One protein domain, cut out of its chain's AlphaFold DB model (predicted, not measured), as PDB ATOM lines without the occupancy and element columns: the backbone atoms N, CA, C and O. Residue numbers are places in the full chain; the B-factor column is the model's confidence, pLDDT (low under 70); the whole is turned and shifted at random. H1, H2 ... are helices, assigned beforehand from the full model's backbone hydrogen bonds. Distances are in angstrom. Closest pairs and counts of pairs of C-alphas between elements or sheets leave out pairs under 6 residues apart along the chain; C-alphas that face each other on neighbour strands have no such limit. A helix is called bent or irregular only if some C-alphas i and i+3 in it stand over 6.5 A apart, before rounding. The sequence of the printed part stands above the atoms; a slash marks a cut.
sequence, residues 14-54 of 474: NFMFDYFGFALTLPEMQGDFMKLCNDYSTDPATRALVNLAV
ATOM      1  N   ASN A  14      28.024   9.023  -5.374       41.41
ATOM      2  CA  ASN A  14      27.417   8.088  -6.321       41.41
ATOM      3  C   ASN A  14      28.380   7.597  -7.421       41.41
ATOM      4  O   ASN A  14      28.203   6.489  -7.909       41.41
ATOM      5  N   PHE A  15      29.434   8.349  -7.766       44.09
ATOM      6  CA  PHE A  15      30.376   7.939  -8.821       44.09
ATOM      7  C   PHE A  15      31.304   6.796  -8.380       44.09
ATOM      8  O   PHE A  15      31.775   6.014  -9.204       44.09
ATOM      9  N   MET A  16      31.551   6.666  -7.071       45.03
ATOM     10  CA  MET A  16      32.314   5.538  -6.544       45.03
ATOM     11  C   MET A  16      31.557   4.223  -6.748       45.03
ATOM     12  O   MET A  16      32.150   3.273  -7.248       45.03
ATOM     13  N   PHE A  17      30.263   4.159  -6.413       45.25
ATOM     14  CA  PHE A  17      29.494   2.905  -6.416       45.25
ATOM     15  C   PHE A  17      29.376   2.250  -7.801       45.25
ATOM     16  O   PHE A  17      29.496   1.028  -7.901       45.25
ATOM     17  N   ASP A  18      29.251   3.038  -8.870       44.81
ATOM     18  CA  ASP A  18      29.226   2.500 -10.239       44.81
ATOM     19  C   ASP A  18      30.598   1.946 -10.666       44.81
ATOM     20  O   ASP A  18      30.690   0.930 -11.361       44.81
ATOM     21  N   TYR A  19      31.684   2.557 -10.184       53.88
ATOM     22  CA  TYR A  19      33.043   2.064 -10.415       53.88
ATOM     23  C   TYR A  19      33.349   0.796  -9.596       53.88
ATOM     24  O   TYR A  19      34.039  -0.099 -10.090       53.88
ATOM     25  N   PHE A  20      32.789   0.675  -8.382       55.91
ATOM     26  CA  PHE A  20      32.877  -0.533  -7.546       55.91
ATOM     27  C   PHE A  20      32.271  -1.753  -8.252       55.91
ATOM     28  O   PHE A  20      32.885  -2.819  -8.263       55.91
ATOM     29  N   GLY A  21      31.105  -1.594  -8.888       68.19
ATOM     30  CA  GLY A  21      30.467  -2.674  -9.643       68.19
ATOM     31  C   GLY A  21      31.301  -3.129 -10.843       68.19
ATOM     32  O   GLY A  21      31.458  -4.326 -11.072       68.19
ATOM     33  N   PHE A  22      31.900  -2.189 -11.579       57.97
ATOM     34  CA  PHE A  22      32.675  -2.499 -12.783       57.97
ATOM     35  C   PHE A  22      34.040  -3.139 -12.470       57.97
ATOM     36  O   PHE A  22      34.401  -4.150 -13.075       57.97
ATOM     37  N   ALA A  23      34.784  -2.612 -11.491       59.53
ATOM     38  CA  ALA A  23      36.121  -3.110 -11.148       59.53
ATOM     39  C   ALA A  23      36.114  -4.543 -10.579       59.53
ATOM     40  O   ALA A  23      37.080  -5.280 -10.770       59.53
ATOM     41  N   LEU A  24      35.019  -4.961  -9.934       62.12
ATOM     42  CA  LEU A  24      34.868  -6.308  -9.367       62.12
ATOM     43  C   LEU A  24      34.498  -7.379 -10.406       62.12
ATOM     44  O   LEU A  24      34.621  -8.567 -10.119       62.12
ATOM     45  N   THR A  25      34.087  -6.986 -11.616       71.50
ATOM     46  CA  THR A  25      33.753  -7.936 -12.697       71.50
ATOM     47  C   THR A  25      34.953  -8.353 -13.548       71.50
ATOM     48  O   THR A  25      34.856  -9.311 -14.314       71.50
ATOM     49  N   LEU A  26      36.095  -7.669 -13.416       76.44
ATOM     50  CA  LEU A  26      37.299  -7.937 -14.200       76.44
ATOM     51  C   LEU A  26      38.392  -8.553 -13.309       76.44
ATOM     52  O   LEU A  26      38.956  -7.845 -12.470       76.44
ATOM     53  N   PRO A  27      38.755  -9.838 -13.511       72.44
ATOM     54  CA  PRO A  27      39.740 -10.539 -12.678       72.44
ATOM     55  C   PRO A  27      41.099  -9.829 -12.586       72.44
ATOM     56  O   PRO A  27      41.784  -9.909 -11.571       72.44
ATOM     57  N   GLU A  28      41.481  -9.103 -13.639       72.25
ATOM     58  CA  GLU A  28      42.747  -8.365 -13.713       72.25
ATOM     59  C   GLU A  28      42.766  -7.113 -12.822       72.25
ATOM     60  O   GLU A  28      43.822  -6.746 -12.313       72.25
ATOM     61  N   MET A  29      41.609  -6.485 -12.572       75.25
ATOM     62  CA  MET A  29      41.509  -5.275 -11.740       75.25
ATOM     63  C   MET A  29      41.298  -5.584 -10.254       75.25
ATOM     64  O   MET A  29      41.532  -4.726  -9.403       75.25
ATOM     65  N   GLN A  30      40.933  -6.823  -9.924       77.25
ATOM     66  CA  GLN A  30      40.692  -7.250  -8.550       77.25
ATOM     67  C   GLN A  30      41.964  -7.200  -7.687       77.25
ATOM     68  O   GLN A  30      41.914  -6.795  -6.526       77.25
ATOM     69  N   GLY A  31      43.117  -7.568  -8.256       80.00
ATOM     70  CA  GLY A  31      44.402  -7.525  -7.551       80.00
ATOM     71  C   GLY A  31      44.854  -6.100  -7.221       80.00
ATOM     72  O   GLY A  31      45.272  -5.825  -6.095       80.00
ATOM     73  N   ASP A  32      44.715  -5.186  -8.181       77.25
ATOM     74  CA  ASP A  32      45.079  -3.778  -8.007       77.25
ATOM     75  C   ASP A  32      44.110  -3.051  -7.066       77.25
ATOM     76  O   ASP A  32      44.537  -2.238  -6.245       77.25
ATOM     77  N   PHE A  33      42.825  -3.409  -7.100       79.69
ATOM     78  CA  PHE A  33      41.815  -2.894  -6.181       79.69
ATOM     79  C   PHE A  33      42.068  -3.333  -4.729       79.69
ATOM     80  O   PHE A  33      42.086  -2.502  -3.822       79.69
ATOM     81  N   MET A  34      42.362  -4.618  -4.499       77.00
ATOM     82  CA  MET A  34      42.702  -5.126  -3.161       77.00
ATOM     83  C   MET A  34      43.972  -4.484  -2.604       77.00
ATOM     84  O   MET A  34      44.087  -4.257  -1.397       77.00
ATOM     85  N   LYS A  35      44.931  -4.174  -3.476       74.81
ATOM     86  CA  LYS A  35      46.133  -3.440  -3.096       74.81
ATOM     87  C   LYS A  35      45.799  -1.998  -2.704       74.81
ATOM     88  O   LYS A  35      46.231  -1.559  -1.645       74.81
ATOM     89  N   LEU A  36      44.957  -1.313  -3.478       77.12
ATOM     90  CA  LEU A  36      44.496   0.043  -3.172       77.12
ATOM     91  C   LEU A  36      43.739   0.106  -1.831       77.12
ATOM     92  O   LEU A  36      44.029   0.961  -0.999       77.12
ATOM     93  N   CYS A  37      42.817  -0.823  -1.569       78.50
ATOM     94  CA  CYS A  37      42.083  -0.863  -0.300       78.50
ATOM     95  C   CYS A  37      42.994  -1.125   0.908       78.50
ATOM     96  O   CYS A  37      42.779  -0.547   1.974       78.50
ATOM     97  N   ASN A  38      44.024  -1.962   0.747       72.44
ATOM     98  CA  ASN A  38      45.000  -2.222   1.806       72.44
ATOM     99  C   ASN A  38      45.961  -1.049   2.035       72.44
ATOM    100  O   ASN A  38      46.338  -0.803   3.179       72.44
ATOM    101  N   ASP A  39      46.328  -0.328   0.975       76.31
ATOM    102  CA  ASP A  39      47.263   0.797   1.048       76.31
ATOM    103  C   ASP A  39      46.602   2.069   1.625       76.31
ATOM    104  O   ASP A  39      47.285   2.870   2.260       76.31
ATOM    105  N   TYR A  40      45.282   2.248   1.458       73.75
ATOM    106  CA  TYR A  40      44.569   3.474   1.865       73.75
ATOM    107  C   TYR A  40      43.700   3.355   3.126       73.75
ATOM    108  O   TYR A  40      43.284   4.376   3.673       73.75
ATOM    109  N   SER A  41      43.429   2.149   3.627       80.69
ATOM    110  CA  SER A  41      42.672   1.979   4.872       80.69
ATOM    111  C   SER A  41      43.625   1.914   6.068       80.69
ATOM    112  O   SER A  41      44.356   0.941   6.232       80.69
ATOM    113  N   THR A  42      43.654   2.936   6.923       67.56
ATOM    114  CA  THR A  42      44.463   2.927   8.160       67.56
ATOM    115  C   THR A  42      43.833   2.086   9.271       67.56
ATOM    116  O   THR A  42      44.553   1.568  10.121       67.56
ATOM    117  N   ASP A  43      42.516   1.890   9.222       86.75
ATOM    118  CA  ASP A  43      41.742   1.166  10.225       86.75
ATOM    119  C   ASP A  43      41.653  -0.352   9.927       86.75
ATOM    120  O   ASP A  43      41.163  -0.757   8.864       86.75
ATOM    121  N   PRO A  44      42.097  -1.228  10.850       78.81
ATOM    122  CA  PRO A  44      42.016  -2.677  10.682       78.81
ATOM    123  C   PRO A  44      40.580  -3.214  10.567       78.81
ATOM    124  O   PRO A  44      40.386  -4.227   9.887       78.81
ATOM    125  N   ALA A  45      39.576  -2.556  11.161       77.75
ATOM    126  CA  ALA A  45      38.182  -3.000  11.060       77.75
ATOM    127  C   ALA A  45      37.628  -2.790   9.640       77.75
ATOM    128  O   ALA A  45      37.032  -3.698   9.053       77.75
ATOM    129  N   THR A  46      37.923  -1.638   9.038       79.19
ATOM    130  CA  THR A  46      37.566  -1.337   7.646       79.19
ATOM    131  C   THR A  46      38.226  -2.311   6.660       79.19
ATOM    132  O   THR A  46      37.555  -2.813   5.754       79.19
ATOM    133  N   ARG A  47      39.503  -2.680   6.857       82.25
ATOM    134  CA  ARG A  47      40.153  -3.723   6.031       82.25
ATOM    135  C   ARG A  47      39.482  -5.086   6.173       82.25
ATOM    136  O   ARG A  47      39.322  -5.790   5.176       82.25
ATOM    137  N   ALA A  48      39.097  -5.468   7.390       78.69
ATOM    138  CA  ALA A  48      38.417  -6.737   7.637       78.69
ATOM    139  C   ALA A  48      37.055  -6.795   6.926       78.69
ATOM    140  O   ALA A  48      36.742  -7.804   6.294       78.69
ATOM    141  N   LEU A  49      36.293  -5.698   6.946       79.62
ATOM    142  CA  LEU A  49      35.000  -5.600   6.264       79.62
ATOM    143  C   LEU A  49      35.129  -5.642   4.737       79.62
ATOM    144  O   LEU A  49      34.363  -6.351   4.086       79.62
ATOM    145  N   VAL A  50      36.119  -4.952   4.159       84.44
ATOM    146  CA  VAL A  50      36.373  -5.003   2.708       84.44
ATOM    147  C   VAL A  50      36.784  -6.413   2.278       84.44
ATOM    148  O   VAL A  50      36.258  -6.937   1.297       84.44
ATOM    149  N   ASN A  51      37.661  -7.071   3.043       77.94
ATOM    150  CA  ASN A  51      38.061  -8.450   2.765       77.94
ATOM    151  C   ASN A  51      36.879  -9.426   2.866       77.94
ATOM    152  O   ASN A  51      36.749 -10.308   2.017       77.94
ATOM    153  N   LEU A  52      36.000  -9.256   3.860       82.25
ATOM    154  CA  LEU A  52      34.795 -10.072   4.023       82.25
ATOM    155  C   LEU A  52      33.819  -9.869   2.855       82.25
ATOM    156  O   LEU A  52      33.330 -10.845   2.290       82.25
ATOM    157  N   ALA A  53      33.575  -8.620   2.450       80.31
ATOM    158  CA  ALA A  53      32.692  -8.298   1.331       80.31
ATOM    159  C   ALA A  53      33.196  -8.906   0.010       80.31
ATOM    160  O   ALA A  53      32.416  -9.482  -0.746       80.31
ATOM    161  N   VAL A  54      34.509  -8.851  -0.238       83.56
ATOM    162  CA  VAL A  54      35.120  -9.466  -1.427       83.56
ATOM    163  C   VAL A  54      35.031 -10.993  -1.373       83.56
ATOM    164  O   VAL A  54      34.731 -11.613  -2.391       83.56
TER     165      VAL A  54
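AT A GLANCE: This is residues 14 to 54 of the 474 residues of an uncharacterized protein of Exidia glandulosa HHB12029 (UniProt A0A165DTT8). Three helices follow one another as a loose zigzag with few contacts: H1 meets the first part of H2 at a corner, and after H2 the printed part turns and H3 folds back nearly antiparallel to it. Residues 14 to 19 of H1 stick out from the rest. The printed part has 41 residues with three named helices, in the order H1, H2, H3, and no named strand; its class is all helix. It is only just compact, close to loose, with a radius of gyration of the C-alphas of 10.4 A and spans of 25 by 24 by 17 A.

IN THESE COORDINATES: H1 is residues 14 to 23, 15.0 A from first to last C-alpha, and begins at C-alpha 14 (27.417, 8.088, -6.321). H2, the longest helix, is residues 27 to 40, 20.8 A long from C-alpha 27 (39.740, -10.539, -12.678). It is neither bent nor irregular, but only just: C-alphas 28 and 31 are 6.4 A apart. H3 is residues 44 to 54, 15.5 A, ending at C-alpha 54 (35.120, -9.466, -1.427).

HOW THE PARTS SIT: H1 and H2 only just touch, only at the corner by their link, with 3 pairs of C-alphas within 8 A. Their closest C-alphas, of Ala 23 and Met 29, are 5.8 A apart; H2 takes part with residues 29 to 33 alone. They run opposite ways at a steep tilt of 48 degrees. H2 and H3 form a helical hairpin, opposite ways at a shallow tilt of 12 degrees. They only just touch, with 3 pairs within 8 A, H2 by residues 37 to 38 alone; the closest C-alphas, of Asn 38 and Arg 47, are 6.6 A apart. H1 and H3 are apart. In H3 every O i to N i+4 pair is within hydrogen-bond range; in H1 it is 4 of 6 and in H2 8 of 10.

THE WHOLE: The C-alphas of Leu 26 and Asp 43 are the two farthest apart, 26.4 A. The printed part has no cut, and both links are tight. Mean pLDDT of the printed part is 71.0; residues 14 to 24 and residue 42 are under 70.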